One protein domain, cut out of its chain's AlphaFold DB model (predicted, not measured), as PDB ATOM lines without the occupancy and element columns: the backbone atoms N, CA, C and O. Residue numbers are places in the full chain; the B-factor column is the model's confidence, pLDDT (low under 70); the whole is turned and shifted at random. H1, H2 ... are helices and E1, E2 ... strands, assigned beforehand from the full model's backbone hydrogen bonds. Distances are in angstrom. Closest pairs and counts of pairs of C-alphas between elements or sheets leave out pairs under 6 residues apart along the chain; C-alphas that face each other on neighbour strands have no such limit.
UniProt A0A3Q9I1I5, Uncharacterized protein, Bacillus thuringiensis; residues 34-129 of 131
ATOM      1  N   TYR A  34     -39.229  30.366 -13.715       94.19
ATOM      2  CA  TYR A  34     -40.581  30.583 -13.206       94.19
ATOM      3  C   TYR A  34     -40.692  30.115 -11.750       94.19
ATOM      4  O   TYR A  34     -40.392  28.967 -11.433       94.19
ATOM      5  N   MET A  35     -41.146  31.009 -10.873       92.75
ATOM      6  CA  MET A  35     -41.246  30.777  -9.429       92.75
ATOM      7  C   MET A  35     -42.677  30.484  -8.976       92.75
ATOM      8  O   MET A  35     -42.872  29.863  -7.936       92.75
ATOM      9  N   GLY A  36     -43.684  30.934  -9.726       95.44
ATOM     10  CA  GLY A  36     -45.084  30.703  -9.383       95.44
ATOM     11  C   GLY A  36     -46.023  31.819  -9.826       95.44
ATOM     12  O   GLY A  36     -45.605  32.853 -10.346       95.44
ATOM     13  N   THR A  37     -47.315  31.592  -9.592       96.44
ATOM     14  CA  THR A  37     -48.389  32.563  -9.819       96.44
ATOM     15  C   THR A  37     -49.071  32.866  -8.493       96.44
ATOM     16  O   THR A  37     -49.411  31.942  -7.758       96.44
ATOM     17  N   THR A  38     -49.324  34.142  -8.215       95.75
ATOM     18  CA  THR A  38     -50.145  34.583  -7.081       95.75
ATOM     19  C   THR A  38     -51.279  35.487  -7.553       95.75
ATOM     20  O   THR A  38     -51.199  36.090  -8.624       95.75
ATOM     21  N   PHE A  39     -52.344  35.588  -6.759       95.81
ATOM     22  CA  PHE A  39     -53.367  36.607  -6.963       95.81
ATOM     23  C   PHE A  39     -52.850  37.960  -6.484       95.81
ATOM     24  O   PHE A  39     -52.228  38.057  -5.427       95.81
ATOM     25  N   LEU A  40     -53.135  39.009  -7.251       95.50
ATOM     26  CA  LEU A  40     -52.882  40.374  -6.816       95.50
ATOM     27  C   LEU A  40     -53.895  40.726  -5.719       95.50
ATOM     28  O   LEU A  40     -55.086  40.879  -5.992       95.50
ATOM     29  N   GLN A  41     -53.424  40.830  -4.478       94.50
ATOM     30  CA  GLN A  41     -54.250  41.206  -3.334       94.50
ATOM     31  C   GLN A  41     -54.135  42.710  -3.076       94.50
ATOM     32  O   GLN A  41     -53.031  43.242  -2.964       94.50
ATOM     33  N   LEU A  42     -55.270  43.397  -2.924       93.56
ATOM     34  CA  LEU A  42     -55.289  44.850  -2.702       93.56
ATOM     35  C   LEU A  42     -54.590  45.259  -1.398       93.56
ATOM     36  O   LEU A  42     -53.979  46.319  -1.340       93.56
ATOM     37  N   GLN A  43     -54.628  44.405  -0.372       93.06
ATOM     38  CA  GLN A  43     -53.939  44.629   0.908       93.06
ATOM     39  C   GLN A  43     -52.405  44.685   0.782       93.06
ATOM     40  O   GLN A  43     -51.734  45.273   1.630       93.06
ATOM     41  N   ASP A  44     -51.852  44.091  -0.279       93.56
ATOM     42  CA  ASP A  44     -50.417  44.101  -0.554       93.56
ATOM     43  C   ASP A  44     -50.013  45.332  -1.378       93.56
ATOM     44  O   ASP A  44     -48.845  45.494  -1.722       93.56
ATOM     45  N   MET A  45     -50.956  46.223  -1.692       94.69
ATOM     46  CA  MET A  45     -50.719  47.437  -2.461       94.69
ATOM     47  C   MET A  45     -50.810  48.674  -1.572       94.69
ATOM     48  O   MET A  45     -51.595  48.738  -0.629       94.69
ATOM     49  N   PHE A  46     -49.987  49.681  -1.853       94.81
ATOM     50  CA  PHE A  46     -50.023  50.947  -1.121       94.81
ATOM     51  C   PHE A  46     -49.456  52.094  -1.957       94.81
ATOM     52  O   PHE A  46     -48.708  51.877  -2.910       94.81
ATOM     53  N   GLN A  47     -49.810  53.326  -1.594       95.62
ATOM     54  CA  GLN A  47     -49.298  54.533  -2.235       95.62
ATOM     55  C   GLN A  47     -48.199  55.169  -1.379       95.62
ATOM     56  O   GLN A  47     -48.340  55.284  -0.162       95.62
ATOM     57  N   GLN A  48     -47.128  55.630  -2.022       94.00
ATOM     58  CA  GLN A  48     -46.073  56.420  -1.391       94.00
ATOM     59  C   GLN A  48     -45.463  57.376  -2.421       94.00
ATOM     60  O   GLN A  48     -45.174  56.979  -3.544       94.00
ATOM     61  N   ASN A  49     -45.264  58.647  -2.059       90.81
ATOM     62  CA  ASN A  49     -44.625  59.654  -2.924       90.81
ATOM     63  C   ASN A  49     -45.220  59.737  -4.349       90.81
ATOM     64  O   ASN A  49     -44.489  59.869  -5.325       90.81
ATOM     65  N   GLY A  50     -46.545  59.610  -4.476       86.38
ATOM     66  CA  GLY A  50     -47.238  59.656  -5.768       86.38
ATOM     67  C   GLY A  50     -47.180  58.365  -6.597       86.38
ATOM     68  O   GLY A  50     -47.896  58.268  -7.585       86.38
ATOM     69  N   ASN A  51     -46.417  57.356  -6.172       93.62
ATOM     70  CA  ASN A  51     -46.330  56.055  -6.831       93.62
ATOM     71  C   ASN A  51     -47.140  54.996  -6.076       93.62
ATOM     72  O   ASN A  51     -47.335  55.091  -4.861       93.62
ATOM     73  N   VAL A  52     -47.578  53.964  -6.795       96.94
ATOM     74  CA  VAL A  52     -48.228  52.785  -6.210       96.94
ATOM     75  C   VAL A  52     -47.246  51.627  -6.219       96.94
ATOM     76  O   VAL A  52     -46.586  51.363  -7.224       96.94
ATOM     77  N   TYR A  53     -47.169  50.934  -5.093       96.50
ATOM     78  CA  TYR A  53     -46.240  49.846  -4.863       96.50
ATOM     79  C   TYR A  53     -46.972  48.556  -4.513       96.50
ATOM     80  O   TYR A  53     -48.062  48.589  -3.945       96.50
ATOM     81  N   TYR A  54     -46.329  47.432  -4.811       95.50
ATOM     82  CA  TYR A  54     -46.716  46.092  -4.390       95.50
ATOM     83  C   TYR A  54     -45.698  45.542  -3.386       95.50
ATOM     84  O   TYR A  54     -44.483  45.614  -3.599       95.50
ATOM     85  N   ARG A  55     -46.188  45.007  -2.271       93.25
ATOM     86  CA  ARG A  55     -45.383  44.370  -1.231       93.25
ATOM     87  C   ARG A  55     -45.009  42.963  -1.674       93.25
ATOM     88  O   ARG A  55     -45.863  42.173  -2.051       93.25
ATOM     89  N   LEU A  56     -43.725  42.638  -1.570       89.62
ATOM     90  CA  LEU A  56     -43.220  41.291  -1.853       89.62
ATOM     91  C   LEU A  56     -43.326  40.343  -0.649       89.62
ATOM     92  O   LEU A  56     -42.999  39.164  -0.768       89.62
ATOM     93  N   ALA A  57     -43.748  40.864   0.504       86.62
ATOM     94  CA  ALA A  57     -43.961  40.127   1.738       86.62
ATOM     95  C   ALA A  57     -45.148  40.729   2.513       86.62
ATOM     96  O   ALA A  57     -45.428  41.924   2.361       86.62
ATOM     97  N   PRO A  58     -45.827  39.937   3.362       80.38
ATOM     98  CA  PRO A  58     -46.937  40.427   4.169       80.38
ATOM     99  C   PRO A  58     -46.548  41.622   5.059       80.38
ATOM    100  O   PRO A  58     -45.400  41.707   5.515       80.38
ATOM    101  N   PRO A  59     -47.491  42.531   5.366       79.06
ATOM    102  CA  PRO A  59     -47.262  43.596   6.337       79.06
ATOM    103  C   PRO A  59     -46.771  43.039   7.684       79.06
ATOM    104  O   PRO A  59     -47.361  42.108   8.226       79.06
ATOM    105  N   GLY A  60     -45.699  43.620   8.230       79.19
ATOM    106  CA  GLY A  60     -45.127  43.214   9.521       79.19
ATOM    107  C   GLY A  60     -44.069  42.106   9.456       79.19
ATOM    108  O   GLY A  60     -43.536  41.736  10.499       79.19
ATOM    109  N   ALA A  61     -43.722  41.599   8.267       85.00
ATOM    110  CA  ALA A  61     -42.571  40.711   8.120       85.00
ATOM    111  C   ALA A  61     -41.267  41.440   8.507       85.00
ATOM    112  O   ALA A  61     -40.976  42.520   7.996       85.00
ATOM    113  N   MET A  62     -40.502  40.840   9.428       77.38
ATOM    114  CA  MET A  62     -39.282  41.427  10.008       77.38
ATOM    115  C   MET A  62     -38.163  41.643   8.983       77.38
ATOM    116  O   MET A  62     -37.432  42.621   9.082       77.38
ATOM    117  N   ASP A  63     -38.051  40.743   8.007       80.38
ATOM    118  CA  ASP A  63     -37.057  40.786   6.930       80.38
ATOM    119  C   ASP A  63     -37.778  40.743   5.574       80.38
ATOM    120  O   ASP A  63     -37.780  39.753   4.840       80.38
ATOM    121  N   ALA A  64     -38.551  41.799   5.317       80.50
ATOM    122  CA  ALA A  64     -39.342  41.935   4.105       80.50
ATOM    123  C   ALA A  64     -38.492  42.533   2.971       80.50
ATOM    124  O   ALA A  64     -37.913  43.608   3.156       80.50
ATOM    125  N   PRO A  65     -38.482  41.931   1.766       86.00
ATOM    126  CA  PRO A  65     -37.903  42.576   0.598       86.00
ATOM    127  C   PRO A  65     -38.562  43.934   0.342       86.00
ATOM    128  O   PRO A  65     -39.763  44.113   0.589       86.00
ATOM    129  N   ALA A  66     -37.789  44.883  -0.192       89.50
ATOM    130  CA  ALA A  66     -38.327  46.198  -0.504       89.50
ATOM    131  C   ALA A  66     -39.489  46.079  -1.514       89.50
ATOM    132  O   ALA A  66     -39.456  45.239  -2.419       89.50
ATOM    133  N   PRO A  67     -40.532  46.907  -1.369       92.44
ATOM    134  CA  PRO A  67     -41.689  46.868  -2.247       92.44
ATOM    135  C   PRO A  67     -41.320  47.317  -3.666       92.44
ATOM    136  O   PRO A  67     -40.383  48.089  -3.874       92.44
ATOM    137  N   VAL A  68     -42.086  46.857  -4.653       94.31
ATOM    138  CA  VAL A  68     -41.847  47.157  -6.071       94.31
ATOM    139  C   VAL A  68     -42.840  48.180  -6.579       94.31
ATOM    140  O   VAL A  68     -44.028  48.087  -6.283       94.31
ATOM    141  N   ALA A  69     -42.374  49.156  -7.353       95.25
ATOM    142  CA  ALA A  69     -43.276  50.081  -8.026       95.25
ATOM    143  C   ALA A  69     -44.087  49.325  -9.087       95.25
ATOM    144  O   ALA A  69     -43.541  48.510  -9.839       95.25
ATOM    145  N   LEU A  70     -45.389  49.586  -9.142       96.56
ATOM    146  CA  LEU A  70     -46.251  49.030 -10.174       96.56
ATOM    147  C   LEU A  70     -46.041  49.752 -11.509       96.56
ATOM    148  O   LEU A  70     -45.738  50.948 -11.518       96.56
ATOM    149  N   PRO A  71     -46.275  49.069 -12.645       96.31
ATOM    150  CA  PRO A  71     -46.425  49.742 -13.927       96.31
ATOM    151  C   PRO A  71     -47.434  50.904 -13.811       96.31
ATOM    152  O   PRO A  71     -48.514  50.689 -13.247       96.31
ATOM    153  N   PRO A  72     -47.135  52.108 -14.343       94.75
ATOM    154  CA  PRO A  72     -47.931  53.312 -14.083       94.75
ATOM    155  C   PRO A  72     -49.434  53.141 -14.320       94.75
ATOM    156  O   PRO A  72     -50.231  53.446 -13.442       94.75
ATOM    157  N   HIS A  73     -49.826  52.526 -15.439       95.31
ATOM    158  CA  HIS A  73     -51.234  52.288 -15.774       95.31
ATOM    159  C   HIS A  73     -51.959  51.336 -14.796       95.31
ATOM    160  O   HIS A  73     -53.179  51.412 -14.656       95.31
ATOM    161  N   ILE A  74     -51.246  50.425 -14.118       96.94
ATOM    162  CA  ILE A  74     -51.819  49.588 -13.047       96.94
ATOM    163  C   ILE A  74     -51.977  50.430 -11.779       96.94
ATOM    164  O   ILE A  74     -53.015  50.361 -11.122       96.94
ATOM    165  N   GLY A  75     -50.980  51.262 -11.465       95.94
ATOM    166  CA  GLY A  75     -51.052  52.222 -10.364       95.94
ATOM    167  C   GLY A  75     -52.219  53.201 -10.515       95.94
ATOM    168  O   GLY A  75     -52.980  53.403  -9.577       95.94
ATOM    169  N   GLU A  76     -52.441  53.737 -11.711       95.62
ATOM    170  CA  GLU A  76     -53.586  54.603 -12.016       95.62
ATOM    171  C   GLU A  76     -54.925  53.889 -11.788       95.62
ATOM    172  O   GLU A  76     -55.824  54.444 -11.153       95.62
ATOM    173  N   LYS A  77     -55.056  52.629 -12.234       95.50
ATOM    174  CA  LYS A  77     -56.254  51.812 -11.967       95.50
ATOM    175  C   LYS A  77     -56.492  51.633 -10.471       95.50
ATOM    176  O   LYS A  77     -57.632  51.770 -10.030       95.50
ATOM    177  N   TYR A  78     -55.434  51.370  -9.705       96.31
ATOM    178  CA  TYR A  78     -55.512  51.264  -8.250       96.31
ATOM    179  C   TYR A  78     -56.014  52.562  -7.612       96.31
ATOM    180  O   TYR A  78     -56.907  52.516  -6.777       96.31
ATOM    181  N   LEU A  79     -55.493  53.719  -8.029       95.12
ATOM    182  CA  LEU A  79     -55.877  55.012  -7.455       95.12
ATOM    183  C   LEU A  79     -57.321  55.418  -7.790       95.12
ATOM    184  O   LEU A  79     -57.966  56.078  -6.981       95.12
ATOM    185  N   ILE A  80     -57.837  55.031  -8.962       95.50
ATOM    186  CA  ILE A  80     -59.197  55.386  -9.403       95.50
ATOM    187  C   ILE A  80     -60.241  54.405  -8.856       95.50
ATOM    188  O   ILE A  80     -61.298  54.818  -8.379       95.50
ATOM    189  N   ARG A  81     -59.986  53.097  -8.977       95.62
ATOM    190  CA  ARG A  81     -60.920  52.035  -8.580       95.62
ATOM    191  C   ARG A  81     -60.138  50.766  -8.214       95.62
ATOM    192  O   ARG A  81     -59.995  49.896  -9.081       95.62
ATOM    193  N   PRO A  82     -59.674  50.620  -6.957       94.62
ATOM    194  CA  PRO A  82     -58.882  49.469  -6.516       94.62
ATOM    195  C   PRO A  82     -59.513  48.121  -6.884       94.62
ATOM    196  O   PRO A  82     -58.846  47.262  -7.453       94.62
ATOM    197  N   ASP A  83     -60.827  47.978  -6.689       95.69
ATOM    198  CA  ASP A  83     -61.572  46.743  -6.980       95.69
ATOM    199  C   ASP A  83     -61.513  46.313  -8.454       95.69
ATOM    200  O   ASP A  83     -61.751  45.152  -8.774       95.69
ATOM    201  N   SER A  84     -61.157  47.214  -9.378       95.62
ATOM    202  CA  SER A  84     -60.950  46.859 -10.793       95.62
ATOM    203  C   SER A  84     -59.770  45.906 -11.020       95.62
ATOM    204  O   SER A  84     -59.656  45.300 -12.090       95.62
ATOM    205  N   LEU A  85     -58.903  45.768 -10.014       96.69
ATOM    206  CA  LEU A  85     -57.772  44.850 -10.001       96.69
ATOM    207  C   LEU A  85     -58.126  43.480  -9.398       96.69
ATOM    208  O   LEU A  85     -57.281  42.587  -9.359       96.69
ATOM    209  N   GLN A  86     -59.371  43.270  -8.957       95.38
ATOM    210  CA  GLN A  86     -59.807  41.972  -8.454       95.38
ATOM    211  C   GLN A  86     -59.658  40.886  -9.532       95.38
ATOM    212  O   GLN A  86     -59.970  41.087 -10.705       95.38
ATOM    213  N   GLY A  87     -59.145  39.720  -9.134       95.44
ATOM    214  CA  GLY A  87     -58.923  38.585 -10.039       95.44
ATOM    215  C   GLY A  87     -57.679  38.703 -10.926       95.44
ATOM    216  O   GLY A  87     -57.391  37.779 -11.690       95.44
ATOM    217  N   TRP A  88     -56.916  39.796 -10.820       98.12
ATOM    218  CA  TRP A  88     -55.610  39.908 -11.463       98.12
ATOM    219  C   TRP A  88     -54.610  38.947 -10.819       98.12
ATOM    220  O   TRP A  88     -54.729  38.577  -9.647       98.12
ATOM    221  N   ILE A  89     -53.613  38.535 -11.597       98.12
ATOM    222  CA  ILE A  89     -52.548  37.644 -11.137       98.12
ATOM    223  C   ILE A  89     -51.174  38.215 -11.450       98.12
ATOM    224  O   ILE A  89     -51.008  39.035 -12.356       98.12
ATOM    225  N   ILE A  90     -50.192  37.719 -10.712       98.12
ATOM    226  CA  ILE A  90     -48.781  38.028 -10.882       98.12
ATOM    227  C   ILE A  90     -48.048  36.716 -11.130       98.12
ATOM    228  O   ILE A  90     -48.110  35.810 -10.296       98.12
ATOM    229  N   GLN A  91     -47.342  36.615 -12.251       98.06
ATOM    230  CA  GLN A  91     -46.373  35.551 -12.493       98.06
ATOM    231  C   GLN A  91     -44.996  36.043 -12.063       98.06
ATOM    232  O   GLN A  91     -44.526  37.083 -12.520       98.06
ATOM    233  N   THR A  92     -44.368  35.312 -11.150       95.88
ATOM    234  CA  THR A  92     -43.058  35.668 -10.607       95.88
ATOM    235  C   THR A  92     -41.999  34.789 -11.235       95.88
ATOM    236  O   THR A  92     -42.154  33.571 -11.314       95.88
ATOM    237  N   TYR A  93     -40.895  35.408 -11.624       94.50
ATOM    238  CA  TYR A  93     -39.710  34.733 -12.110       94.50
ATOM    239  C   TYR A  93     -38.478  35.225 -11.368       94.50
ATOM    240  O   TYR A  93     -38.483  36.321 -10.802       94.50
ATOM    241  N   MET A  94     -37.410  34.437 -11.399       91.31
ATOM    242  CA  MET A  94     -36.147  34.814 -10.795       91.31
ATOM    243  C   MET A  94     -34.962  34.420 -11.663       91.31
ATOM    244  O   MET A  94     -34.926  33.338 -12.238       91.31
ATOM    245  N   LYS A  95     -33.975  35.304 -11.709       90.44
ATOM    246  CA  LYS A  95     -32.661  35.062 -12.288       90.44
ATOM    247  C   LYS A  95     -31.606  35.362 -11.229       90.44
ATOM    248  O   LYS A  95     -31.761  36.302 -10.450       90.44
ATOM    249  N   GLN A  96     -30.540  34.572 -11.189       87.12
ATOM    250  CA  GLN A  96     -29.349  34.897 -10.411       87.12
ATOM    251  C   GLN A  96     -28.207  35.246 -11.355       87.12
ATOM    252  O   GLN A  96     -28.016  34.586 -12.375       87.12
ATOM    253  N   LYS A  97     -27.441  36.280 -11.013       84.00
ATOM    254  CA  LYS A  97     -26.274  36.699 -11.781       84.00
ATOM    255  C   LYS A  97     -25.106  36.976 -10.850       84.00
ATOM    256  O   LYS A  97     -25.229  37.765  -9.914       84.00
ATOM    257  N   GLU A  98     -23.962  36.375 -11.150       83.56
ATOM    258  CA  GLU A  98     -22.697  36.765 -10.539       83.56
ATOM    259  C   GLU A  98     -22.256  38.113 -11.127       83.56
ATOM    260  O   GLU A  98     -22.109  38.266 -12.342       83.56
ATOM    261  N   VAL A  99     -22.115  39.123 -10.272       82.62
ATOM    262  CA  VAL A  99     -21.703  40.481 -10.674       82.62
ATOM    263  C   VAL A  99     -20.219  40.739 -10.408       82.62
ATOM    264  O   VAL A  99     -19.606  41.536 -11.111       82.62
ATOM    265  N   LEU A 100     -19.644  40.058  -9.415       82.00
ATOM    266  CA  LEU A 100     -18.213  39.996  -9.094       82.00
ATOM    267  C   LEU A 100     -17.915  38.583  -8.570       82.00
ATOM    268  O   LEU A 100     -18.850  37.962  -8.069       82.00
ATOM    269  N   PRO A 101     -16.661  38.093  -8.604       83.88
ATOM    270  CA  PRO A 101     -16.325  36.777  -8.061       83.88
ATOM    271  C   PRO A 101     -16.850  36.594  -6.630       83.88
ATOM    272  O   PRO A 101     -16.501  37.361  -5.732       83.88
ATOM    273  N   GLY A 102     -17.728  35.609  -6.437       80.94
ATOM    274  CA  GLY A 102     -18.374  35.309  -5.155       80.94
ATOM    275  C   GLY A 102     -19.523  36.246  -4.759       80.94
ATOM    276  O   GLY A 102     -20.121  36.053  -3.702       80.94
ATOM    277  N   ARG A 103     -19.875  37.244  -5.580       79.00
ATOM    278  CA  ARG A 103     -20.988  38.173  -5.339       79.00
ATOM    279  C   ARG A 103     -22.132  37.911  -6.312       79.00
ATOM    280  O   ARG A 103     -22.065  38.269  -7.490       79.00
ATOM    281  N   TRP A 104     -23.226  37.396  -5.766       82.69
ATOM    282  CA  TRP A 104     -24.446  37.083  -6.498       82.69
ATOM    283  C   TRP A 104     -25.515  38.145  -6.259       82.69
ATOM    284  O   TRP A 104     -25.778  38.543  -5.124       82.69
ATOM    285  N   VAL A 105     -26.145  38.595  -7.338       85.69
ATOM    286  CA  VAL A 105     -27.359  39.410  -7.292       85.69
ATOM    287  C   VAL A 105     -28.503  38.562  -7.808       85.69
ATOM    288  O   VAL A 105     -28.390  37.878  -8.828       85.69
ATOM    289  N   GLN A 106     -29.615  38.610  -7.093       87.75
ATOM    290  CA  GLN A 106     -30.843  37.961  -7.498       87.75
ATOM    291  C   GLN A 106     -31.802  39.019  -8.031       87.75
ATOM    292  O   GLN A 106     -32.044  40.049  -7.403       87.75
ATOM    293  N   GLU A 107     -32.368  38.759  -9.196       90.44
ATOM    294  CA  GLU A 107     -33.357  39.620  -9.821       90.44
ATOM    295  C   GLU A 107     -34.680  38.873  -9.916       90.44
ATOM    296  O   GLU A 107     -34.750  37.769 -10.457       90.44
ATOM    297  N   ARG A 108     -35.740  39.473  -9.380       91.75
ATOM    298  CA  ARG A 108     -37.115  39.021  -9.555       91.75
ATOM    299  C   ARG A 108     -37.779  39.836 -10.648       91.75
ATOM    300  O   ARG A 108     -37.698  41.062 -10.651       91.75
ATOM    301  N   LYS A 109     -38.487  39.143 -11.528       95.06
ATOM    302  CA  LYS A 109     -39.350  39.716 -12.556       95.06
ATOM    303  C   LYS A 109     -40.793  39.359 -12.214       95.06
ATOM    304  O   LYS A 109     -41.084  38.196 -11.940       95.06
ATOM    305  N   LEU A 110     -41.679  40.346 -12.195       97.19
ATOM    306  CA  LEU A 110     -43.093  40.177 -11.876       97.19
ATOM    307  C   LEU A 110     -43.924  40.626 -13.077       97.19
ATOM    308  O   LEU A 110     -43.960  41.819 -13.381       97.19
ATOM    309  N   ASP A 111     -44.587  39.676 -13.730       98.25
ATOM    310  CA  ASP A 111     -45.493  39.922 -14.852       98.25
ATOM    311  C   ASP A 111     -46.939  39.966 -14.364       98.25
ATOM    312  O   ASP A 111     -47.432  39.028 -13.737       98.25
ATOM    313  N   PHE A 112     -47.630  41.062 -14.662       98.19
ATOM    314  CA  PHE A 112     -49.008  41.298 -14.248       98.19
ATOM    315  C   PHE A 112     -49.968  40.926 -15.368       98.19
ATOM    316  O   PHE A 112     -49.793  41.350 -16.513       98.19
ATOM    317  N   TYR A 113     -51.024  40.195 -15.023       98.50
ATOM    318  CA  TYR A 113     -52.095  39.840 -15.944       98.50
ATOM    319  C   TYR A 113     -53.444  40.212 -15.347       98.50
ATOM    320  O   TYR A 113     -53.689  40.011 -14.156       98.50
ATOM    321  N   ASN A 114     -54.343  40.712 -16.191       97.69
ATOM    322  CA  ASN A 114     -55.704  41.001 -15.766       97.69
ATOM    323  C   ASN A 114     -56.531  39.716 -15.565       97.69
ATOM    324  O   ASN A 114     -56.081  38.601 -15.845       97.69
ATOM    325  N   GLN A 115     -57.773  39.873 -15.105       96.44
ATOM    326  CA  GLN A 115     -58.716  38.765 -14.892       96.44
ATOM    327  C   GLN A 115     -58.962  37.888 -16.138       96.44
ATOM    328  O   GLN A 115     -59.317  36.720 -16.009       96.44
ATOM    329  N   PHE A 116     -58.715  38.417 -17.341       97.06
ATOM    330  CA  PHE A 116     -58.833  37.703 -18.617       97.06
ATOM    331  C   PHE A 116     -57.507  37.093 -19.090       97.06
ATOM    332  O   PHE A 116     -57.391  36.708 -20.252       97.06
ATOM    333  N   ARG A 117     -56.493  37.017 -18.216       96.19
ATOM    334  CA  ARG A 117     -55.138  36.523 -18.526       96.19
ATOM    335  C   ARG A 117     -54.411  37.330 -19.605       96.19
ATOM    336  O   ARG A 117     -53.468  36.834 -20.212       96.19
ATOM    337  N   GLN A 118     -54.802  38.582 -19.827       98.06
ATOM    338  CA  GLN A 118     -54.080  39.467 -20.736       98.06
ATOM    339  C   GLN A 118     -52.929  40.117 -19.979       98.06
ATOM    340  O   GLN A 118     -53.140  40.662 -18.896       98.06
ATOM    341  N   TYR A 119     -51.730  40.066 -20.553       98.19
ATOM    342  CA  TYR A 119     -50.544  40.718 -20.005       98.19
ATOM    343  C   TYR A 119     -50.754  42.234 -19.914       98.19
ATOM    344  O   TYR A 119     -51.345  42.837 -20.811       98.19
ATOM    345  N   GLN A 120     -50.314  42.840 -18.815       98.06
ATOM    346  CA  GLN A 120     -50.496  44.265 -18.525       98.06
ATOM    347  C   GLN A 120     -49.158  44.970 -18.316       98.06
ATOM    348  O   GLN A 120     -49.005  46.116 -18.706       98.06
ATOM    349  N   GLY A 121     -48.141  44.294 -17.795       97.38
ATOM    350  CA  GLY A 121     -46.821  44.897 -17.660       97.38
ATOM    351  C   GLY A 121     -45.895  44.057 -16.808       97.38
ATOM    352  O   GLY A 121     -46.320  43.071 -16.210       97.38
ATOM    353  N   THR A 122     -44.645  44.498 -16.720       97.25
ATOM    354  CA  THR A 122     -43.612  43.880 -15.893       97.25
ATOM    355  C   THR A 122     -43.080  44.902 -14.896       97.25
ATOM    356  O   THR A 122     -42.918  46.073 -15.241       97.25
ATOM    357  N   THR A 123     -42.746  44.457 -13.687       96.06
ATOM    358  CA  THR A 123     -41.829  45.178 -12.795       96.06
ATOM    359  C   THR A 123     -40.669  44.279 -12.378       96.06
ATOM    360  O   THR A 123     -40.785  43.051 -12.395       96.06
ATOM    361  N   TYR A 124     -39.545  44.890 -12.015       93.12
ATOM    362  CA  TYR A 124     -38.322  44.193 -11.624       93.12
ATOM    363  C   TYR A 124     -37.922  44.569 -10.200       93.12
ATOM    364  O   TYR A 124     -38.150  45.690  -9.745       93.12
ATOM    365  N   HIS A 125     -37.287  43.631  -9.505       90.44
ATOM    366  CA  HIS A 125     -36.721  43.838  -8.181       90.44
ATOM    367  C   HIS A 125     -35.368  43.159  -8.081       90.44
ATOM    368  O   HIS A 125     -35.271  41.951  -8.273       90.44
ATOM    369  N   GLN A 126     -34.333  43.918  -7.742       87.75
ATOM    370  CA  GLN A 126     -33.014  43.363  -7.476       87.75
ATOM    371  C   GLN A 126     -32.779  43.313  -5.975       87.75
ATOM    372  O   GLN A 126     -33.001  44.297  -5.271       87.75
ATOM    373  N   TYR A 127     -32.293  42.171  -5.504       78.56
ATOM    374  CA  TYR A 127     -31.821  42.007  -4.144       78.56
ATOM    375  C   TYR A 127     -30.419  41.405  -4.161       78.56
ATOM    376  O   TYR A 127     -30.117  40.458  -4.890       78.56
ATOM    377  N   THR A 128     -29.540  42.008  -3.368       70.12
ATOM    378  CA  THR A 128     -28.236  41.428  -3.050       70.12
ATOM    379  C   THR A 128     -28.421  40.706  -1.728       70.12
ATOM    380  O   THR A 128     -28.899  41.326  -0.778       70.12
ATOM    381  N   ALA A 129     -28.109  39.412  -1.669       59.62
ATOM    382  CA  ALA A 129     -28.100  38.717  -0.388       59.62
ATOM    383  C   ALA A 129     -27.098  39.427   0.547       59.62
ATOM    384  O   ALA A 129     -26.012  39.794   0.078       59.62
TER     385      ALA A 129
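AT A GLANCE: This is residues 34 to 129 of the 131 residues of an uncharacterized protein of Bacillus thuringiensis (UniProt A0A3Q9I1I5). A long, twisted sheet of four strands makes the body, with the tight link of the E4-E5 hairpin at one end of the longest axis and two short helices, H1 and H2, at the other. A small separate hairpin, E2 and E3, has H1 packed on E3, while H1 only grazes the large sheet. The printed part has 96 residues in the order E1 E2 E3 H1 H2 E4 E5 E6, with two named helices and six named strands, class mixed. The large sheet has the order E1 - E4 - E5 - E6, all antiparallel. The whole is compact, with a radius of gyration of the C-alphas of 14.2 A, yet elongated, spanning 47 by 27 by 21 A.

HOW THE PARTS SIT: In the large sheet, E4, residues 89 to 100, and E5, residues 103 to 113, form an antiparallel hairpin at 161 degrees, with N 91 and O 111 2.8 A apart, within hydrogen-bond range. E6, residues 119 to 128, forms a hairpin with E5, also at 161 degrees, with N 108 and O 125 at 2.8 A. E4, E5 and E6 make a meander, each strand the antiparallel neighbour of the one before. At the other edge, E1, residues 34 to 39, is antiparallel to E4 at 144 degrees, with N 38 and O 90 at 2.9 A. H1, residues 72 to 80, only grazes this sheet with its residues 72 to 74. The hairpin of E2, residues 45 to 48, and E3, residues 51 to 54, has N 46 and O 53 at 3.0 A. The closest C-alphas of E3 and H1, those of Val 52 and Gly 75, are 5.1 A apart. H2, residues 82 to 85, and H1 touch only at the corner, with the C-alphas of Lys 77 and Ser 84 closest at 6.9 A. Every O i to N i+4 pair in H1 is within hydrogen-bond range; H2 is too short for such a pair.

IN THESE COORDINATES: E4 measures 34.5 A from first to last C-alpha, E5 32.9 A, E6 28.0 A, E1 15.5 A and H1 12.4 A. E1 begins with C-alpha 34 at (-40.581, 30.583, -13.206). E4 ends with C-alpha 100 at (-18.213, 39.996, -9.094), and E6 with C-alpha 128 at (-28.236, 41.428, -3.050).

THE WHOLE: The two C-alphas farthest apart, those of Arg 81 and Pro 101, are 47.1 A apart. The printed part has no cut. The link from E3 to H1, residues 55 to 71, is long; in it, residues 68 to 69 pair antiparallel with residues 53 to 54 of E3. The mean pLDDT of the printed part is 91.6, and residue 129 is under 70.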